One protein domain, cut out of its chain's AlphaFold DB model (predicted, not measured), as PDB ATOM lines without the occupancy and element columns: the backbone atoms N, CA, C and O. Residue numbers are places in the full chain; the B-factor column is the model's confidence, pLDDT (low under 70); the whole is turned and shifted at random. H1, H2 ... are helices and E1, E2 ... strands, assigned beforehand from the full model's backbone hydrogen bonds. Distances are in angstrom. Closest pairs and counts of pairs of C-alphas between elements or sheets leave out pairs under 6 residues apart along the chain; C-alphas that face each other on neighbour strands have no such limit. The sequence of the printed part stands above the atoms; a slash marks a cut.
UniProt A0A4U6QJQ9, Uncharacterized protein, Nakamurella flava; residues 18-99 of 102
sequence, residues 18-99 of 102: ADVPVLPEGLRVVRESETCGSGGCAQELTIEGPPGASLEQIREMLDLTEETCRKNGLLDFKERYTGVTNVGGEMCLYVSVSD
ATOM      1  N   ALA A  18       6.937   9.582 -38.906       52.19
ATOM      2  CA  ALA A  18       5.840  10.431 -38.439       52.19
ATOM      3  C   ALA A  18       4.454  10.060 -39.014       52.19
ATOM      4  O   ALA A  18       3.437  10.506 -38.485       52.19
ATOM      5  N   ASP A  19       4.401   9.260 -40.080       63.09
ATOM      6  CA  ASP A  19       3.176   8.725 -40.683       63.09
ATOM      7  C   ASP A  19       2.646   7.478 -39.968       63.09
ATOM      8  O   ASP A  19       1.546   7.001 -40.276       63.09
ATOM      9  N   VAL A  20       3.423   6.954 -39.022       66.00
ATOM     10  CA  VAL A  20       3.054   5.833 -38.170       66.00
ATOM     11  C   VAL A  20       2.080   6.335 -37.100       66.00
ATOM     12  O   VAL A  20       2.324   7.377 -36.484       66.00
ATOM     13  N   PRO A  21       0.972   5.615 -36.842       68.25
ATOM     14  CA  PRO A  21       0.058   5.983 -35.772       68.25
ATOM     15  C   PRO A  21       0.781   6.048 -34.422       68.25
ATOM     16  O   PRO A  21       1.635   5.216 -34.110       68.25
ATOM     17  N   VAL A  22       0.409   7.037 -33.606       78.06
ATOM     18  CA  VAL A  22       0.903   7.156 -32.229       78.06
ATOM     19  C   VAL A  22       0.604   5.855 -31.492       78.06
ATOM     20  O   VAL A  22      -0.543   5.407 -31.456       78.06
ATOM     21  N   LEU A  23       1.644   5.255 -30.913       82.00
ATOM     22  CA  LEU A  23       1.489   4.010 -30.179       82.00
ATOM     23  C   LEU A  23       0.718   4.242 -28.867       82.00
ATOM     24  O   LEU A  23       0.996   5.217 -28.162       82.00
ATOM     25  N   PRO A  24      -0.215   3.341 -28.516       84.06
ATOM     26  CA  PRO A  24      -0.845   3.328 -27.202       84.06
ATOM     27  C   PRO A  24       0.182   3.211 -26.068       84.06
ATOM     28  O   PRO A  24       1.277   2.668 -26.245       84.06
ATOM     29  N   GLU A  25      -0.190   3.678 -24.873       85.69
ATOM     30  CA  GLU A  25       0.669   3.561 -23.692       85.69
ATOM     31  C   GLU A  25       1.080   2.106 -23.422       85.69
ATOM     32  O   GLU A  25       0.294   1.169 -23.549       85.69
ATOM     33  N   GLY A  26       2.338   1.921 -23.021       86.00
ATOM     34  CA  GLY A  26       2.911   0.604 -22.740       86.00
ATOM     35  C   GLY A  26       3.493  -0.111 -23.961       86.00
ATOM     36  O   GLY A  26       4.240  -1.072 -23.773       86.00
ATOM     37  N   LEU A  27       3.230   0.374 -25.178       89.31
ATOM     38  CA  LEU A  27       3.917  -0.075 -26.387       89.31
ATOM     39  C   LEU A  27       5.090   0.847 -26.721       89.31
ATOM     40  O   LEU A  27       5.035   2.059 -26.511       89.31
ATOM     41  N   ARG A  28       6.163   0.274 -27.262       89.25
ATOM     42  CA  ARG A  28       7.323   1.033 -27.740       89.25
ATOM     43  C   ARG A  28       7.881   0.444 -29.023       89.25
ATOM     44  O   ARG A  28       7.897  -0.772 -29.198       89.25
ATOM     45  N   VAL A  29       8.402   1.317 -29.876       89.12
ATOM     46  CA  VAL A  29       9.242   0.910 -31.002       89.12
ATOM     47  C   VAL A  29      10.614   0.527 -30.460       89.12
ATOM     48  O   VAL A  29      11.220   1.289 -29.705       89.12
ATOM     49  N   VAL A  30      11.105  -0.652 -30.833       90.06
ATOM     50  CA  VAL A  30      12.463  -1.109 -30.482       90.06
ATOM     51  C   VAL A  30      13.369  -1.288 -31.687       90.06
ATOM     52  O   VAL A  30      14.588  -1.376 -31.536       90.06
ATOM     53  N   ARG A  31      12.786  -1.332 -32.885       87.44
ATOM     54  CA  ARG A  31      13.519  -1.396 -34.143       87.44
ATOM     55  C   ARG A  31      12.700  -0.752 -35.244       87.44
ATOM     56  O   ARG A  31      11.483  -0.909 -35.278       87.44
ATOM     57  N   GLU A  32      13.399  -0.083 -36.143       86.25
ATOM     58  CA  GLU A  32      12.842   0.508 -37.353       86.25
ATOM     59  C   GLU A  32      13.633  -0.015 -38.548       86.25
ATOM     60  O   GLU A  32      14.865  -0.103 -38.492       86.25
ATOM     61  N   SER A  33      12.934  -0.376 -39.614       83.12
ATOM     62  CA  SER A  33      13.538  -0.796 -40.872       83.12
ATOM     63  C   SER A  33      12.711  -0.319 -42.055       83.12
ATOM     64  O   SER A  33      11.491  -0.231 -41.986       83.12
ATOM     65  N   GLU A  34      13.396  -0.042 -43.156       82.69
ATOM     66  CA  GLU A  34      12.783   0.289 -44.437       82.69
ATOM     67  C   GLU A  34      12.949  -0.901 -45.390       82.69
ATOM     68  O   GLU A  34      14.055  -1.425 -45.551       82.69
ATOM     69  N   THR A  35      11.861  -1.295 -46.052       76.06
ATOM     70  CA  THR A  35      11.857  -2.347 -47.071       76.06
ATOM     71  C   THR A  35      11.286  -1.796 -48.375       76.06
ATOM     72  O   THR A  35      10.126  -1.396 -48.439       76.06
ATOM     73  N   CYS A  36      12.076  -1.820 -49.450       77.44
ATOM     74  CA  CYS A  36      11.667  -1.349 -50.775       77.44
ATOM     75  C   CYS A  36      11.620  -2.488 -51.797       77.44
ATOM     76  O   CYS A  36      12.577  -3.248 -51.939       77.44
ATOM     77  N   GLY A  37      10.528  -2.570 -52.558       71.56
ATOM     78  CA  GLY A  37      10.352  -3.545 -53.633       71.56
ATOM     79  C   GLY A  37       9.594  -2.976 -54.832       71.56
ATOM     80  O   GLY A  37       9.235  -1.802 -54.876       71.56
ATOM     81  N   SER A  38       9.310  -3.823 -55.824       62.72
ATOM     82  CA  SER A  38       8.632  -3.407 -57.065       62.72
ATOM     83  C   SER A  38       7.207  -2.862 -56.864       62.72
ATOM     84  O   SER A  38       6.656  -2.275 -57.790       62.72
ATOM     85  N   GLY A  39       6.599  -3.080 -55.692       64.44
ATOM     86  CA  GLY A  39       5.248  -2.618 -55.339       64.44
ATOM     87  C   GLY A  39       5.194  -1.337 -54.496       64.44
ATOM     88  O   GLY A  39       4.096  -0.892 -54.161       64.44
ATOM     89  N   GLY A  40       6.350  -0.763 -54.147       71.06
ATOM     90  CA  GLY A  40       6.477   0.400 -53.268       71.06
ATOM     91  C   GLY A  40       7.508   0.177 -52.162       71.06
ATOM     92  O   GLY A  40       8.176  -0.862 -52.112       71.06
ATOM     93  N   CYS A  41       7.629   1.159 -51.274       76.44
ATOM     94  CA  CYS A  41       8.427   1.052 -50.058       76.44
ATOM     95  C   CYS A  41       7.517   1.004 -48.832       76.44
ATOM     96  O   CYS A  41       6.437   1.604 -48.805       76.44
ATOM     97  N   ALA A  42       7.958   0.256 -47.832       78.94
ATOM     98  CA  ALA A  42       7.301   0.093 -46.555       78.94
ATOM     99  C   ALA A  42       8.262   0.484 -45.434       78.94
ATOM    100  O   ALA A  42       9.443   0.139 -45.467       78.94
ATOM    101  N   GLN A  43       7.721   1.175 -44.440       85.56
ATOM    102  CA  GLN A  43       8.347   1.360 -43.144       85.56
ATOM    103  C   GLN A  43       7.839   0.251 -42.220       85.56
ATOM    104  O   GLN A  43       6.630   0.064 -42.082       85.56
ATOM    105  N   GLU A  44       8.747  -0.475 -41.584       86.00
ATOM    106  CA  GLU A  44       8.456  -1.542 -40.631       86.00
ATOM    107  C   GLU A  44       8.992  -1.159 -39.251       86.00
ATOM    108  O   GLU A  44      10.143  -0.752 -39.095       86.00
ATOM    109  N   LEU A  45       8.152  -1.309 -38.234       87.25
ATOM    110  CA  LEU A  45       8.469  -1.025 -36.846       87.25
ATOM    111  C   LEU A  45       8.254  -2.271 -36.005       87.25
ATOM    112  O   LEU A  45       7.142  -2.797 -35.922       87.25
ATOM    113  N   THR A  46       9.300  -2.714 -35.324       90.19
ATOM    114  CA  THR A  46       9.183  -3.762 -34.318       90.19
ATOM    115  C   THR A  46       8.683  -3.149 -33.018       90.19
ATOM    116  O   THR A  46       9.311  -2.244 -32.461       90.19
ATOM    117  N   ILE A  47       7.550  -3.656 -32.541       90.50
ATOM    118  CA  ILE A  47       6.852  -3.183 -31.355       90.50
ATOM    119  C   ILE A  47       7.077  -4.163 -30.210       90.50
ATOM    120  O   ILE A  47       6.807  -5.359 -30.327       90.50
ATOM    121  N   GLU A  48       7.507  -3.632 -29.073       91.12
ATOM    122  CA  GLU A  48       7.479  -4.343 -27.802       91.12
ATOM    123  C   GLU A  48       6.364  -3.808 -26.914       91.12
ATOM    124  O   GLU A  48       6.143  -2.599 -26.816       91.12
ATOM    125  N   GLY A  49       5.692  -4.731 -26.234       90.69
ATOM    126  CA  GLY A  49       4.740  -4.415 -25.182       90.69
ATOM    127  C   GLY A  49       5.373  -4.312 -23.794       90.69
ATOM    128  O   GLY A  49       6.601  -4.363 -23.631       90.69
ATOM    129  N   PRO A  50       4.530  -4.198 -22.758       91.06
ATOM    130  CA  PRO A  50       4.991  -4.253 -21.382       91.06
ATOM    131  C   PRO A  50       5.637  -5.617 -21.059       91.06
ATOM    132  O   PRO A  50       5.364  -6.615 -21.732       91.06
ATOM    133  N   PRO A  51       6.505  -5.695 -20.032       89.31
ATOM    134  CA  PRO A  51       7.182  -6.937 -19.668       89.31
ATOM    135  C   PRO A  51       6.198  -8.093 -19.451       89.31
ATOM    136  O   PRO A  51       5.272  -7.985 -18.652       89.31
ATOM    137  N   GLY A  52       6.420  -9.207 -20.153       89.44
ATOM    138  CA  GLY A  52       5.563 -10.392 -20.077       89.44
ATOM    139  C   GLY A  52       4.301 -10.344 -20.947       89.44
ATOM    140  O   GLY A  52       3.535 -11.304 -20.909       89.44
ATOM    141  N   ALA A  53       4.090  -9.281 -21.732       90.38
ATOM    142  CA  ALA A  53       2.993  -9.227 -22.691       90.38
ATOM    143  C   ALA A  53       3.159 -10.287 -23.789       90.38
ATOM    144  O   ALA A  53       4.241 -10.458 -24.356       90.38
ATOM    145  N   SER A  54       2.071 -10.984 -24.108       91.25
ATOM    146  CA  SER A  54       2.004 -11.878 -25.259       91.25
ATOM    147  C   SER A  54       1.828 -11.089 -26.558       91.25
ATOM    148  O   SER A  54       1.396  -9.936 -26.563       91.25
ATOM    149  N   LEU A  55       2.116 -11.729 -27.691       89.50
ATOM    150  CA  LEU A  55       1.897 -11.124 -29.006       89.50
ATOM    151  C   LEU A  55       0.423 -10.784 -29.254       89.50
ATOM    152  O   LEU A  55       0.138  -9.752 -29.852       89.50
ATOM    153  N   GLU A  56      -0.512 -11.602 -28.766       88.12
ATOM    154  CA  GLU A  56      -1.941 -11.281 -28.864       88.12
ATOM    155  C   GLU A  56      -2.298 -10.047 -28.040       88.12
ATOM    156  O   GLU A  56      -2.966  -9.161 -28.558       88.12
ATOM    157  N   GLN A  57      -1.767  -9.916 -26.820       89.75
ATOM    158  CA  GLN A  57      -1.984  -8.721 -25.998       89.75
ATOM    159  C   GLN A  57      -1.433  -7.462 -26.675       89.75
ATOM    160  O   GLN A  57      -2.090  -6.428 -26.679       89.75
ATOM    161  N   ILE A  58      -0.254  -7.544 -27.298       89.38
ATOM    162  CA  ILE A  58       0.308  -6.422 -28.065       89.38
ATOM    163  C   ILE A  58      -0.587  -6.087 -29.268       89.38
ATOM    164  O   ILE A  58      -0.834  -4.912 -29.536       89.38
ATOM    165  N   ARG A  59      -1.099  -7.098 -29.983       87.12
ATOM    166  CA  ARG A  59      -2.005  -6.907 -31.127       87.12
ATOM    167  C   ARG A  59      -3.323  -6.254 -30.707       87.12
ATOM    168  O   ARG A  59      -3.779  -5.348 -31.395       87.12
ATOM    169  N   GLU A  60      -3.904  -6.690 -29.594       87.62
ATOM    170  CA  GLU A  60      -5.111  -6.094 -29.011       87.62
ATOM    171  C   GLU A  60      -4.870  -4.640 -28.599       87.62
ATOM    172  O   GLU A  60      -5.688  -3.777 -28.903       87.62
ATOM    173  N   MET A  61      -3.727  -4.342 -27.969       87.50
ATOM    174  CA  MET A  61      -3.371  -2.974 -27.580       87.50
ATOM    175  C   MET A  61      -3.224  -2.040 -28.785       87.50
ATOM    176  O   MET A  61      -3.590  -0.874 -28.684       87.50
ATOM    177  N   LEU A  62      -2.698  -2.533 -29.912       84.31
ATOM    178  CA  LEU A  62      -2.569  -1.750 -31.144       84.31
ATOM    179  C   LEU A  62      -3.920  -1.411 -31.791       84.31
ATOM    180  O   LEU A  62      -3.941  -0.544 -32.659       84.31
ATOM    181  N   ASP A  63      -5.011  -2.085 -31.404       82.81
ATOM    182  CA  ASP A  63      -6.368  -1.919 -31.956       82.81
ATOM    183  C   ASP A  63      -6.429  -1.985 -33.499       82.81
ATOM    184  O   ASP A  63      -7.313  -1.448 -34.164       82.81
ATOM    185  N   LEU A  64      -5.457  -2.673 -34.097       72.94
ATOM    186  CA  LEU A  64      -5.337  -2.889 -35.536       72.94
ATOM    187  C   LEU A  64      -5.636  -4.361 -35.809       72.94
ATOM    188  O   LEU A  64      -4.752  -5.193 -36.033       72.94
ATOM    189  N   THR A  65      -6.921  -4.695 -35.727       68.19
ATOM    190  CA  THR A  65      -7.421  -6.043 -36.017       68.19
ATOM    191  C   THR A  65      -7.258  -6.397 -37.494       68.19
ATOM    192  O   THR A  65      -6.931  -7.547 -37.805       68.19
ATOM    193  N   GLU A  66      -7.377  -5.404 -38.378       72.06
ATOM    194  CA  GLU A  66      -7.241  -5.521 -39.830       72.06
ATOM    195  C   GLU A  66      -6.314  -4.439 -40.408       72.06
ATOM    196  O   GLU A  66      -6.100  -3.379 -39.813       72.06
ATOM    197  N   GLU A  67      -5.761  -4.711 -41.593       81.00
ATOM    198  CA  GLU A  67      -5.020  -3.710 -42.358       81.00
ATOM    199  C   GLU A  67      -5.948  -2.539 -42.704       81.00
ATOM    200  O   GLU A  67      -6.995  -2.699 -43.331       81.00
ATOM    201  N   THR A  68      -5.554  -1.339 -42.297       81.00
ATOM    202  CA  THR A  68      -6.295  -0.118 -42.578       81.00
ATOM    203  C   THR A  68      -5.713   0.564 -43.807       81.00
ATOM    204  O   THR A  68      -4.532   0.903 -43.837       81.00
ATOM    205  N   CYS A  69      -6.564   0.827 -44.800       83.00
ATOM    206  CA  CYS A  69      -6.227   1.633 -45.970       83.00
ATOM    207  C   CYS A  69      -6.793   3.059 -45.822       83.00
ATOM    208  O   CYS A  69      -7.979   3.257 -45.519       83.00
ATOM    209  N   ARG A  70      -5.940   4.071 -46.010       77.88
ATOM    210  CA  ARG A  70      -6.286   5.501 -45.986       77.88
ATOM    211  C   ARG A  70      -5.639   6.217 -47.167       77.88
ATOM    212  O   ARG A  70      -4.591   5.821 -47.654       77.88
ATOM    213  N   LYS A  71      -6.243   7.321 -47.613       75.31
ATOM    214  CA  LYS A  71      -5.612   8.198 -48.611       75.31
ATOM    215  C   LYS A  71      -4.384   8.876 -48.008       75.31
ATOM    216  O   LYS A  71      -4.467   9.371 -46.886       75.31
ATOM    217  N   ASN A  72      -3.290   8.945 -48.765       72.00
ATOM    218  CA  ASN A  72      -2.034   9.550 -48.315       72.00
ATOM    219  C   ASN A  72      -2.091  11.095 -48.249       72.00
ATOM    220  O   ASN A  72      -1.242  11.727 -47.630       72.00
ATOM    221  N   GLY A  73      -3.111  11.718 -48.852       69.62
ATOM    222  CA  GLY A  73      -3.362  13.157 -48.773       69.62
ATOM    223  C   GLY A  73      -4.518  13.605 -49.672       69.62
ATOM    224  O   GLY A  73      -5.148  12.797 -50.349       69.62
ATOM    225  N   LEU A  74      -4.812  14.911 -49.699       70.81
ATOM    226  CA  LEU A  74      -5.866  15.465 -50.570       70.81
ATOM    227  C   LEU A  74      -5.464  15.454 -52.057       70.81
ATOM    228  O   LEU A  74      -6.314  15.287 -52.926       70.81
ATOM    229  N   LEU A  75      -4.170  15.649 -52.330       74.31
ATOM    230  CA  LEU A  75      -3.576  15.671 -53.674       74.31
ATOM    231  C   LEU A  75      -2.671  14.462 -53.943       74.31
ATOM    232  O   LEU A  75      -2.102  14.360 -55.027       74.31
ATOM    233  N   ASP A  76      -2.536  13.567 -52.963       71.25
ATOM    234  CA  ASP A  76      -1.822  12.308 -53.123       71.25
ATOM    235  C   ASP A  76      -2.839  11.173 -53.245       71.25
ATOM    236  O   ASP A  76      -3.508  10.795 -52.281       71.25
ATOM    237  N   PHE A  77      -2.986  10.683 -54.474       71.12
ATOM    238  CA  PHE A  77      -3.910   9.606 -54.814       71.12
ATOM    239  C   PHE A  77      -3.402   8.231 -54.394       71.12
ATOM    240  O   PHE A  77      -4.148   7.261 -54.530       71.12
ATOM    241  N   LYS A  78      -2.162   8.127 -53.901       74.88
ATOM    242  CA  LYS A  78      -1.653   6.862 -53.392       74.88
ATOM    243  C   LYS A  78      -2.390   6.479 -52.118       74.88
ATOM    244  O   LYS A  78      -2.720   7.311 -51.264       74.88
ATOM    245  N   GLU A  79      -2.643   5.189 -52.000       77.69
ATOM    246  CA  GLU A  79      -3.201   4.603 -50.798       77.69
ATOM    247  C   GLU A  79      -2.072   4.244 -49.834       77.69
ATOM    248  O   GLU A  79      -1.060   3.648 -50.215       77.69
ATOM    249  N   ARG A  80      -2.254   4.647 -48.578       79.38
ATOM    250  CA  ARG A  80      -1.419   4.274 -47.447       79.38
ATOM    251  C   ARG A  80      -2.088   3.119 -46.724       79.38
ATOM    252  O   ARG A  80      -3.236   3.231 -46.290       79.38
ATOM    253  N   TYR A  81      -1.338   2.048 -46.561       83.75
ATOM    254  CA  TYR A  81      -1.737   0.857 -45.840       83.75
ATOM    255  C   TYR A  81      -1.008   0.825 -44.504       83.75
ATOM    256  O   TYR A  81       0.182   1.125 -44.427       83.75
ATOM    257  N   THR A  82      -1.725   0.487 -43.442       84.81
ATOM    258  CA  THR A  82      -1.170   0.320 -42.101       84.81
ATOM    259  C   THR A  82      -1.690  -0.979 -41.525       84.81
ATOM    260  O   THR A  82      -2.901  -1.174 -41.439       84.81
ATOM    261  N   GLY A  83      -0.793  -1.873 -41.132       86.81
ATOM    262  CA  GLY A  83      -1.170  -3.189 -40.641       86.81
ATOM    263  C   GLY A  83      -0.174  -3.735 -39.637       86.81
ATOM    264  O   GLY A  83       0.921  -3.205 -39.464       86.81
ATOM    265  N   VAL A  84      -0.571  -4.811 -38.964       87.75
ATOM    266  CA  VAL A  84       0.275  -5.498 -37.986       87.75
ATOM    267  C   VAL A  84       0.427  -6.957 -38.362       87.75
ATOM    268  O   VAL A  84      -0.558  -7.655 -38.623       87.75
ATOM    269  N   THR A  85       1.663  -7.432 -38.325       87.06
ATOM    270  CA  THR A  85       2.037  -8.811 -38.617       87.06
ATOM    271  C   THR A  85       3.005  -9.341 -37.562       87.06
ATOM    272  O   THR A  85       3.576  -8.577 -36.785       87.06
ATOM    273  N   ASN A  86       3.190 -10.658 -37.514       87.44
ATOM    274  CA  ASN A  86       4.204 -11.284 -36.677       87.44
ATOM    275  C   ASN A  86       5.341 -11.817 -37.549       87.44
ATOM    276  O   ASN A  86       5.100 -12.618 -38.454       87.44
ATOM    277  N   VAL A  87       6.573 -11.402 -37.262       83.69
ATOM    278  CA  VAL A  87       7.770 -11.867 -37.973       83.69
ATOM    279  C   VAL A  87       8.767 -12.370 -36.946       83.69
ATOM    280  O   VAL A  87       9.154 -11.643 -36.042       83.69
ATOM    281  N   GLY A  88       9.166 -13.640 -37.052       83.19
ATOM    282  CA  GLY A  88      10.197 -14.204 -36.175       83.19
ATOM    283  C   GLY A  88       9.856 -14.184 -34.679       83.19
ATOM    284  O   GLY A  88      10.767 -14.217 -33.860       83.19
ATOM    285  N   GLY A  89       8.570 -14.129 -34.311       87.25
ATOM    286  CA  GLY A  89       8.136 -14.019 -32.915       87.25
ATOM    287  C   GLY A  89       8.096 -12.589 -32.369       87.25
ATOM    288  O   GLY A  89       7.795 -12.413 -31.195       87.25
ATOM    289  N   GLU A  90       8.324 -11.575 -33.202       88.44
ATOM    290  CA  GLU A  90       8.198 -10.160 -32.846       88.44
ATOM    291  C   GLU A  90       6.948  -9.546 -33.504       88.44
ATOM    292  O   GLU A  90       6.526  -9.962 -34.589       88.44
ATOM    293  N   MET A  91       6.321  -8.569 -32.841       90.31
ATOM    294  CA  MET A  91       5.205  -7.827 -33.431       90.31
ATOM    295  C   MET A  91       5.750  -6.728 -34.341       90.31
ATOM    296  O   MET A  91       6.510  -5.877 -33.885       90.31
ATOM    297  N   CYS A  92       5.338  -6.724 -35.604       88.56
ATOM    298  CA  CYS A  92       5.759  -5.743 -36.594       88.56
ATOM    299  C   CYS A  92       4.555  -4.928 -37.069       88.56
ATOM    300  O   CYS A  92       3.636  -5.464 -37.688       88.56
ATOM    301  N   LEU A  93       4.576  -3.627 -36.796       87.44
ATOM    302  CA  LEU A  93       3.678  -2.639 -37.383       87.44
ATOM    303  C   LEU A  93       4.312  -2.146 -38.684       87.44
ATOM    304  O   LEU A  93       5.454  -1.698 -38.665       87.44
ATOM    305  N   TYR A  94       3.598  -2.212 -39.803       85.69
ATOM    306  CA  TYR A  94       4.094  -1.704 -41.079       85.69
ATOM    307  C   TYR A  94       3.190  -0.608 -41.628       85.69
ATOM    308  O   TYR A  94       1.967  -0.650 -41.481       85.69
ATOM    309  N   VAL A  95       3.812   0.361 -42.295       84.56
ATOM    310  CA  VAL A  95       3.147   1.387 -43.092       84.56
ATOM    311  C   VAL A  95       3.723   1.320 -44.495       84.56
ATOM    312  O   VAL A  95       4.929   1.458 -44.677       84.56
ATOM    313  N   SER A  96       2.882   1.108 -45.499       79.69
ATOM    314  CA  SER A  96       3.311   1.081 -46.896       79.69
ATOM    315  C   SER A  96       2.491   2.045 -47.733       79.69
ATOM    316  O   SER A  96       1.315   2.297 -47.470       79.69
ATOM    317  N   VAL A  97       3.131   2.610 -48.751       74.38
ATOM    318  CA  VAL A  97       2.450   3.389 -49.783       74.38
ATOM    319  C   VAL A  97       2.609   2.612 -51.077       74.38
ATOM    320  O   VAL A  97       3.725   2.433 -51.567       74.38
ATOM    321  N   SER A  98       1.500   2.112 -51.617       65.31
ATOM    322  CA  SER A  98       1.525   1.386 -52.883       65.31
ATOM    323  C   SER A  98       1.240   2.327 -54.046       65.31
ATOM    324  O   SER A  98       0.294   3.110 -54.028       65.31
ATOM    325  N   ASP A  99       2.054   2.202 -55.094       56.34
ATOM    326  CA  ASP A  99       1.790   2.800 -56.409       56.34
ATOM    327  C   ASP A  99       0.748   2.003 -57.216       56.34
ATOM    328  O   ASP A  99       0.249   2.469 -58.240       56.34
TER     329      ASP A  99
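Overview. This is residues 18 to 99 of the 102 residues of an uncharacterized protein of Nakamurella flava (UniProt A0A4U6QJQ9). One long, strongly twisted antiparallel sheet, E1-E2-E5-E4-E3, has one short helix, H1, packed over it near one end. The printed part has 82 residues, mostly strand, in chain order E1, E2, H1, E3, E4, E5. It is compact, radius of gyration of the C-alphas 13.1 A, yet elongated, 42 by 24 by 20 A.

Along the chain. E1, residues 28 to 37, spans 26.5 A from C-alpha 28 at (7.323, 1.033, -27.740). E2, residues 40 to 48, spans 25.9 A. E5, residues 90 to 98, spans 24.1 A to (1.525, 1.386, -52.883). E4, residues 79 to 87, spans 23.6 A. E3 is residues 68 to 71, H1 55 to 61.

Arrangement. Within hydrogen-bond range are N 33 and O 44 in hairpin E1-E2, 2.9 A, N 45 and O 93 between E2 and E5, 2.8 A, N 92 and O 85 in hairpin E4-E5, 2.8 A, and N 70 and O 80 in hairpin E3-E4, 2.8 A. E3, E4 and E5 form a meander, each strand the antiparallel neighbour of the one before. H1 is on the sheet, height 9.0 A; the closest C-alphas of H1 and E5 are Leu 55 and Met 91, 6.4 A. In H1 every O i to N i+4 pair is within range.

Size, cuts and confidence. The farthest C-alphas, Gly 52 and Leu 75, are 43.5 A apart. The printed part has no cut and no long link. pLDDT is under 70 at residues 18 to 21, 38 to 39, 65, 73 and 98 to 99.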